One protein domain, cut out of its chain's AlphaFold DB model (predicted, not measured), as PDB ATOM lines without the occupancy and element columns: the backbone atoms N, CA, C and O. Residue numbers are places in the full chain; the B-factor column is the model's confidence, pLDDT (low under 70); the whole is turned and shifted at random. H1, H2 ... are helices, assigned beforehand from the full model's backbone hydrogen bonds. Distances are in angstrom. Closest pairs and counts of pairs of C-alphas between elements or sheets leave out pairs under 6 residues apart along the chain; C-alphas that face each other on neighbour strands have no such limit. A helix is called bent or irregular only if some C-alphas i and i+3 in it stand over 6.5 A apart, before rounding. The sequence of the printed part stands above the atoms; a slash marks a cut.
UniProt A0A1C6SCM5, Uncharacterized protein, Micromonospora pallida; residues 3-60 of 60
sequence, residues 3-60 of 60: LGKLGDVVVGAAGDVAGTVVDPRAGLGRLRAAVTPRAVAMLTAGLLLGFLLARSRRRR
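Overview. This is residues 3 to 60 of the 60 residues of an uncharacterized protein of Micromonospora pallida (UniProt A0A1C6SCM5). The longest helix, H3, sticks out as a free arm from one end of an open hook: H1 and H3 are two long arms with no contact between them, and the short helix H2 joins them at the turn. H2 folds back from the last part of H1 to make a V with it, and the hook has no packed core, its middle being empty. The printed part has 58 residues with three named helices, H1, H2 and H3 in that order along the chain, and no named strand; the class is all helix. The whole is only just extended, close to loose, with a radius of gyration of the C-alphas of 15.7 A, and its elongated outline spans 47 by 28 by 19 A.

Along the chain. H3, the longest helix, holds residues 37 to 59, Pro 37 to Arg 59, and measures 32.8 A from first to last C-alpha. It begins at C-alpha 37 (40.396, -18.620, 224.094) and ends at C-alpha 59 (71.254, -11.596, 215.576). Before it comes H2, residues 24 to 34, Pro 24 to Ala 34, which measures 15.2 A. H1, residues 3 to 22, Leu 3 to Val 22, measures 29.1 A and begins at C-alpha 3 (56.692, -5.917, 243.644). No helix is bent or irregular.

Arrangement. H3 touches no helix. It and H2 meet only through their link, residues 35 and 36. H3 and H1 are apart, with no C-alpha of the one within 8 A of the other. H1 and H2 touch, with 4 pairs of C-alphas within 8 A, the closest being those of Thr 20 and Gly 27, 5.1 A apart. H1 touches H2 with residues 16 to 20 alone. The lines of H1 and H2 stand at a steep tilt of 46 degrees, and the two run opposite ways; their centres are 15.3 A apart. In H1, H2 and H3 every O i to N i+4 pair is within hydrogen-bond range.

Size, cuts and confidence. The two C-alphas farthest apart are those of Asp 23 and Arg 60, at 46.8 A, while the first and last printed C-alphas, Leu 3 and Arg 60, are 31.3 A apart. Residues 3 to 15, 21 to 26 and 29 to 60 stand free. The printed part has no cut and ends at residue 60, the chain's last residue. The links from H1 to H2 and from H2 to H3 are both tight. The mean pLDDT of the printed part is 79.1, with 91 for H3, 72 for H2 and 71 for H1. The model's confidence is under 70 at residues 3 to 6, 19 to 21, 23 to 24, 27 and 60.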
ATOM      1  N   LEU A   3      56.003  -4.747 243.078       60.44
ATOM      2  CA  LEU A   3      56.692  -5.917 243.644       60.44
ATOM      3  C   LEU A   3      55.782  -6.757 244.553       60.44
ATOM      4  O   LEU A   3      55.871  -7.978 244.521       60.44
ATOM      5  N   GLY A   4      54.869  -6.125 245.300       65.00
ATOM      6  CA  GLY A   4      53.913  -6.843 246.155       65.00
ATOM      7  C   GLY A   4      52.964  -7.742 245.359       65.00
ATOM      8  O   GLY A   4      52.713  -8.869 245.760       65.00
ATOM      9  N   LYS A   5      52.525  -7.293 244.173       65.31
ATOM     10  CA  LYS A   5      51.693  -8.099 243.265       65.31
ATOM     11  C   LYS A   5      52.462  -9.270 242.655       65.31
ATOM     12  O   LYS A   5      51.892 -10.332 242.468       65.31
ATOM     13  N   LEU A   6      53.749  -9.087 242.354       68.88
ATOM     14  CA  LEU A   6      54.603 -10.180 241.880       68.88
ATOM     15  C   LEU A   6      54.832 -11.233 242.971       68.88
ATOM     16  O   LEU A   6      54.758 -12.420 242.673       68.88
ATOM     17  N   GLY A   7      55.059 -10.814 244.219       70.88
ATOM     18  CA  GLY A   7      55.179 -11.730 245.357       70.88
ATOM     19  C   GLY A   7      53.904 -12.539 245.589       70.88
ATOM     20  O   GLY A   7      53.974 -13.754 245.741       70.88
ATOM     21  N   ASP A   8      52.747 -11.885 245.519       73.25
ATOM     22  CA  ASP A   8      51.439 -12.528 245.678       73.25
ATOM     23  C   ASP A   8      51.159 -13.559 244.569       73.25
ATOM     24  O   ASP A   8      50.731 -14.679 244.836       73.25
ATOM     25  N   VAL A   9      51.522 -13.239 243.320       75.38
ATOM     26  CA  VAL A   9      51.431 -14.179 242.187       75.38
ATOM     27  C   VAL A   9      52.352 -15.389 242.376       75.38
ATOM     28  O   VAL A   9      51.952 -16.512 242.075       75.38
ATOM     29  N   VAL A  10      53.573 -15.192 242.880       78.19
ATOM     30  CA  VAL A  10      54.531 -16.287 243.106       78.19
ATOM     31  C   VAL A  10      54.099 -17.183 244.270       78.19
ATOM     32  O   VAL A  10      54.164 -18.405 244.151       78.19
ATOM     33  N   VAL A  11      53.622 -16.599 245.373       78.25
ATOM     34  CA  VAL A  11      53.091 -17.350 246.523       78.25
ATOM     35  C   VAL A  11      51.831 -18.122 246.128       78.25
ATOM     36  O   VAL A  11      51.720 -19.304 246.449       78.25
ATOM     37  N   GLY A  12      50.929 -17.497 245.364       73.75
ATOM     38  CA  GLY A  12      49.755 -18.161 244.800       73.75
ATOM     39  C   GLY A  12      50.130 -19.339 243.899       73.75
ATOM     40  O   GLY A  12      49.585 -20.427 244.058       73.75
ATOM     41  N   ALA A  13      51.129 -19.168 243.026       75.19
ATOM     42  CA  ALA A  13      51.622 -20.242 242.164       75.19
ATOM     43  C   ALA A  13      52.229 -21.410 242.962       75.19
ATOM     44  O   ALA A  13      51.980 -22.569 242.641       75.19
ATOM     45  N   ALA A  14      52.993 -21.129 244.023       73.88
ATOM     46  CA  ALA A  14      53.538 -22.169 244.896       73.88
ATOM     47  C   ALA A  14      52.433 -22.930 245.654       73.88
ATOM     48  O   ALA A  14      52.493 -24.157 245.764       73.88
ATOM     49  N   GLY A  15      51.405 -22.218 246.127       72.25
ATOM     50  CA  GLY A  15      50.227 -22.808 246.764       72.25
ATOM     51  C   GLY A  15      49.412 -23.689 245.815       72.25
ATOM     52  O   GLY A  15      49.009 -24.786 246.198       72.25
ATOM     53  N   ASP A  16      49.235 -23.262 244.562       72.44
ATOM     54  CA  ASP A  16      48.558 -24.058 243.533       72.44
ATOM     55  C   ASP A  16      49.336 -25.336 243.201       72.44
ATOM     56  O   ASP A  16      48.744 -26.413 243.128       72.44
ATOM     57  N   VAL A  17      50.666 -25.260 243.071       72.38
ATOM     58  CA  VAL A  17      51.506 -26.450 242.859       72.38
ATOM     59  C   VAL A  17      51.353 -27.417 244.032       72.38
ATOM     60  O   VAL A  17      51.054 -28.587 243.809       72.38
ATOM     61  N   ALA A  18      51.458 -26.943 245.274       70.00
ATOM     62  CA  ALA A  18      51.259 -27.784 246.455       70.00
ATOM     63  C   ALA A  18      49.854 -28.420 246.494       70.00
ATOM     64  O   ALA A  18      49.723 -29.620 246.742       70.00
ATOM     65  N   GLY A  19      48.806 -27.654 246.172       63.84
ATOM     66  CA  GLY A  19      47.430 -28.148 246.099       63.84
ATOM     67  C   GLY A  19      47.214 -29.197 245.004       63.84
ATOM     68  O   GLY A  19      46.472 -30.154 245.210       63.84
ATOM     69  N   THR A  20      47.900 -29.077 243.863       62.47
ATOM     70  CA  THR A  20      47.811 -30.057 242.764       62.47
ATOM     71  C   THR A  20      48.470 -31.399 243.083       62.47
ATOM     72  O   THR A  20      48.059 -32.413 242.523       62.47
ATOM     73  N   VAL A  21      49.453 -31.430 243.991       68.94
ATOM     74  CA  VAL A  21      50.068 -32.684 244.465       68.94
ATOM     75  C   VAL A  21      49.111 -33.430 245.396       68.94
ATOM     76  O   VAL A  21      49.053 -34.657 245.366       68.94
ATOM     77  N   VAL A  22      48.340 -32.687 246.193       72.25
ATOM     78  CA  VAL A  22      47.342 -33.243 247.114       72.25
ATOM     79  C   VAL A  22      46.085 -33.701 246.366       72.25
ATOM     80  O   VAL A  22      45.532 -34.742 246.710       72.25
ATOM     81  N   ASP A  23      45.653 -32.968 245.331       69.56
ATOM     82  CA  ASP A  23      44.462 -33.327 244.553       69.56
ATOM     83  C   ASP A  23      44.565 -32.946 243.052       69.56
ATOM     84  O   ASP A  23      44.095 -31.888 242.603       69.56
ATOM     85  N   PRO A  24      45.179 -33.810 242.218       68.38
ATOM     86  CA  PRO A  24      45.500 -33.485 240.825       68.38
ATOM     87  C   PRO A  24      44.258 -33.337 239.937       68.38
ATOM     88  O   PRO A  24      44.283 -32.621 238.930       68.38
ATOM     89  N   ARG A  25      43.139 -33.980 240.302       73.19
ATOM     90  CA  ARG A  25      41.875 -33.886 239.554       73.19
ATOM     91  C   ARG A  25      41.229 -32.513 239.707       73.19
ATOM     92  O   ARG A  25      40.741 -31.962 238.718       73.19
ATOM     93  N   ALA A  26      41.273 -31.940 240.910       72.81
ATOM     94  CA  ALA A  26      40.801 -30.581 241.157       72.81
ATOM     95  C   ALA A  26      41.658 -29.550 240.401       72.81
ATOM     96  O   ALA A  26      41.116 -28.627 239.785       72.81
ATOM     97  N   GLY A  27      42.980 -29.756 240.373       67.06
ATOM     98  CA  GLY A  27      43.922 -28.933 239.609       67.06
ATOM     99  C   GLY A  27      43.631 -28.926 238.106       67.06
ATOM    100  O   GLY A  27      43.473 -27.863 237.509       67.06
ATOM    101  N   LEU A  28      43.466 -30.104 237.494       74.62
ATOM    102  CA  LEU A  28      43.126 -30.234 236.070       74.62
ATOM    103  C   LEU A  28      41.758 -29.631 235.722       74.62
ATOM    104  O   LEU A  28      41.613 -29.005 234.670       74.62
ATOM    105  N   GLY A  29      40.762 -29.783 236.600       76.06
ATOM    106  CA  GLY A  29      39.436 -29.189 236.419       76.06
ATOM    107  C   GLY A  29      39.480 -27.659 236.391       76.06
ATOM    108  O   GLY A  29      38.912 -27.039 235.489       76.06
ATOM    109  N   ARG A  30      40.216 -27.047 237.326       71.88
ATOM    110  CA  ARG A  30      40.436 -25.591 237.357       71.88
ATOM    111  C   ARG A  30      41.249 -25.109 236.164       71.88
ATOM    112  O   ARG A  30      40.893 -24.096 235.572       71.88
ATOM    113  N   LEU A  31      42.282 -25.854 235.765       70.44
ATOM    114  CA  LEU A  31      43.095 -25.522 234.597       70.44
ATOM    115  C   LEU A  31      42.233 -25.492 233.333       70.44
ATOM    116  O   LEU A  31      42.249 -24.510 232.597       70.44
ATOM    117  N   ARG A  32      41.409 -26.525 233.118       73.69
ATOM    118  CA  ARG A  32      40.491 -26.604 231.975       73.69
ATOM    119  C   ARG A  32      39.440 -25.492 231.997       73.69
ATOM    120  O   ARG A  32      39.108 -24.974 230.939       73.69
ATOM    121  N   ALA A  33      38.950 -25.109 233.175       76.75
ATOM    122  CA  ALA A  33      38.032 -23.982 233.330       76.75
ATOM    123  C   ALA A  33      38.710 -22.621 233.069       76.75
ATOM    124  O   ALA A  33      38.078 -21.706 232.547       76.75
ATOM    125  N   ALA A  34      39.999 -22.491 233.395       72.56
ATOM    126  CA  ALA A  34      40.791 -21.282 233.175       72.56
ATOM    127  C   ALA A  34      41.329 -21.153 231.735       72.56
ATOM    128  O   ALA A  34      41.659 -20.043 231.301       72.56
ATOM    129  N   VAL A  35      41.394 -22.254 230.971       79.06
ATOM    130  CA  VAL A  35      41.753 -22.249 229.544       79.06
ATOM    131  C   VAL A  35      40.615 -21.626 228.735       79.06
ATOM    132  O   VAL A  35      39.756 -22.292 228.164       79.06
ATOM    133  N   THR A  36      40.625 -20.299 228.681       80.44
ATOM    134  CA  THR A  36      39.763 -19.509 227.803       80.44
ATOM    135  C   THR A  36      40.493 -19.206 226.489       80.44
ATOM    136  O   THR A  36      41.722 -19.069 226.488       80.44
ATOM    137  N   PRO A  37      39.778 -19.011 225.366       84.94
ATOM    138  CA  PRO A  37      40.396 -18.620 224.094       84.94
ATOM    139  C   PRO A  37      41.273 -17.364 224.225       84.94
ATOM    140  O   PRO A  37      42.340 -17.262 223.624       84.94
ATOM    141  N   ARG A  38      40.854 -16.427 225.086       85.06
ATOM    142  CA  ARG A  38      41.597 -15.205 225.410       85.06
ATOM    143  C   ARG A  38      42.913 -15.490 226.138       85.06
ATOM    144  O   ARG A  38      43.921 -14.871 225.802       85.06
ATOM    145  N   ALA A  39      42.917 -16.405 227.110       85.69
ATOM    146  CA  ALA A  39      44.131 -16.791 227.827       85.69
ATOM    147  C   ALA A  39      45.155 -17.442 226.885       85.69
ATOM    148  O   ALA A  39      46.332 -17.088 226.913       85.69
ATOM    149  N   VAL A  40      44.692 -18.316 225.985       88.38
ATOM    150  CA  VAL A  40      45.540 -18.943 224.958       88.38
ATOM    151  C   VAL A  40      46.130 -17.891 224.016       88.38
ATOM    152  O   VAL A  40      47.332 -17.910 223.745       88.38
ATOM    153  N   ALA A  41      45.321 -16.929 223.561       91.25
ATOM    154  CA  ALA A  41      45.786 -15.844 222.700       91.25
ATOM    155  C   ALA A  41      46.855 -14.971 223.380       91.25
ATOM    156  O   ALA A  41      47.893 -14.696 222.779       91.25
ATOM    157  N   MET A  42      46.643 -14.579 224.643       91.81
ATOM    158  CA  MET A  42      47.630 -13.801 225.402       91.81
ATOM    159  C   MET A  42      48.933 -14.570 225.625       91.81
ATOM    160  O   MET A  42      50.010 -14.004 225.438       91.81
ATOM    161  N   LEU A  43      48.850 -15.857 225.972       90.62
ATOM    162  CA  LEU A  43      50.028 -16.707 226.145       90.62
ATOM    163  C   LEU A  43      50.829 -16.810 224.842       90.62
ATOM    164  O   LEU A  43      52.045 -16.628 224.839       90.62
ATOM    165  N   THR A  44      50.136 -17.042 223.728       93.25
ATOM    166  CA  THR A  44      50.754 -17.159 222.402       93.25
ATOM    167  C   THR A  44      51.420 -15.847 221.992       93.25
ATOM    168  O   THR A  44      52.563 -15.851 221.541       93.25
ATOM    169  N   ALA A  45      50.751 -14.712 222.210       95.25
ATOM    170  CA  ALA A  45      51.307 -13.391 221.936       95.25
ATOM    171  C   ALA A  45      52.563 -13.111 222.779       95.25
ATOM    172  O   ALA A  45      53.574 -12.657 222.244       95.25
ATOM    173  N   GLY A  46      52.535 -13.437 224.075       94.81
ATOM    174  CA  GLY A  46      53.690 -13.299 224.962       94.81
ATOM    175  C   GLY A  46      54.873 -14.169 224.531       94.81
ATOM    176  O   GLY A  46      56.003 -13.686 224.465       94.81
ATOM    177  N   LEU A  47      54.616 -15.429 224.165       95.12
ATOM    178  CA  LEU A  47      55.640 -16.344 223.654       95.12
ATOM    179  C   LEU A  47      56.245 -15.854 222.335       95.12
ATOM    180  O   LEU A  47      57.464 -15.885 222.180       95.12
ATOM    181  N   LEU A  48      55.424 -15.359 221.405       95.94
ATOM    182  CA  LEU A  48      55.893 -14.799 220.136       95.94
ATOM    183  C   LEU A  48      56.768 -13.564 220.354       95.94
ATOM    184  O   LEU A  48      57.842 -13.464 219.760       95.94
ATOM    185  N   LEU A  49      56.346 -12.651 221.231       95.62
ATOM    186  CA  LEU A  49      57.133 -11.472 221.592       95.62
ATOM    187  C   LEU A  49      58.462 -11.867 222.240       95.62
ATOM    188  O   LEU A  49      59.508 -11.363 221.837       95.62
ATOM    189  N   GLY A  50      58.447 -12.805 223.190       93.12
ATOM    190  CA  GLY A  50      59.657 -13.319 223.832       93.12
ATOM    191  C   GLY A  50      60.605 -13.997 222.841       93.12
ATOM    192  O   GLY A  50      61.810 -13.743 222.860       93.12
ATOM    193  N   PHE A  51      60.067 -14.800 221.920       94.12
ATOM    194  CA  PHE A  51      60.837 -15.423 220.848       94.12
ATOM    195  C   PHE A  51      61.473 -14.380 219.925       94.12
ATOM    196  O   PHE A  51      62.658 -14.482 219.612       94.12
ATOM    197  N   LEU A  52      60.719 -13.357 219.516       94.12
ATOM    198  CA  LEU A  52      61.224 -12.259 218.692       94.12
ATOM    199  C   LEU A  52      62.335 -11.482 219.404       94.12
ATOM    200  O   LEU A  52      63.353 -11.183 218.781       94.12
ATOM    201  N   LEU A  53      62.178 -11.212 220.702       93.94
ATOM    202  CA  LEU A  53      63.184 -10.533 221.523       93.94
ATOM    203  C   LEU A  53      64.459 -11.376 221.680       93.94
ATOM    204  O   LEU A  53      65.574 -10.880 221.534       93.94
ATOM    205  N   ALA A  54      64.309 -12.674 221.945       91.12
ATOM    206  CA  ALA A  54      65.434 -13.599 222.031       91.12
ATOM    207  C   ALA A  54      66.146 -13.739 220.677       91.12
ATOM    208  O   ALA A  54      67.375 -13.783 220.612       91.12
ATOM    209  N   ARG A  55      65.383 -13.770 219.580       91.44
ATOM    210  CA  ARG A  55      65.900 -13.842 218.210       91.44
ATOM    211  C   ARG A  55      66.639 -12.573 217.806       91.44
ATOM    212  O   ARG A  55      67.691 -12.681 217.182       91.44
ATOM    213  N   SER A  56      66.118 -11.392 218.134       87.81
ATOM    214  CA  SER A  56      66.779 -10.122 217.818       87.81
ATOM    215  C   SER A  56      68.094  -9.978 218.583       87.81
ATOM    216  O   SER A  56      69.086  -9.548 218.004       87.81
ATOM    217  N   ARG A  57      68.134 -10.441 219.838       89.38
ATOM    218  CA  ARG A  57      69.345 -10.437 220.667       89.38
ATOM    219  C   ARG A  57      70.418 -11.426 220.210       89.38
ATOM    220  O   ARG A  57      71.579 -11.180 220.472       89.38
ATOM    221  N   ARG A  58      70.052 -12.526 219.542       83.75
ATOM    222  CA  ARG A  58      71.018 -13.474 218.945       83.75
ATOM    223  C   ARG A  58      71.549 -13.037 217.578       83.75
ATOM    224  O   ARG A  58      72.508 -13.624 217.096       83.75
ATOM    225  N   ARG A  59      70.870 -12.102 216.907       78.50
ATOM    226  CA  ARG A  59      71.254 -11.596 215.576       78.50
ATOM    227  C   ARG A  59      72.095 -10.317 215.627       78.50
ATOM    228  O   ARG A  59      72.610  -9.926 214.586       78.50
ATOM    229  N   ARG A  60      72.171  -9.661 216.785       61.28
ATOM    230  CA  ARG A  60      73.115  -8.579 217.091       61.28
ATOM    231  C   ARG A  60      74.313  -9.155 217.824       61.28
ATOM    232  O   ARG A  60      75.397  -8.576 217.636       61.28
TER     233      ARG A  60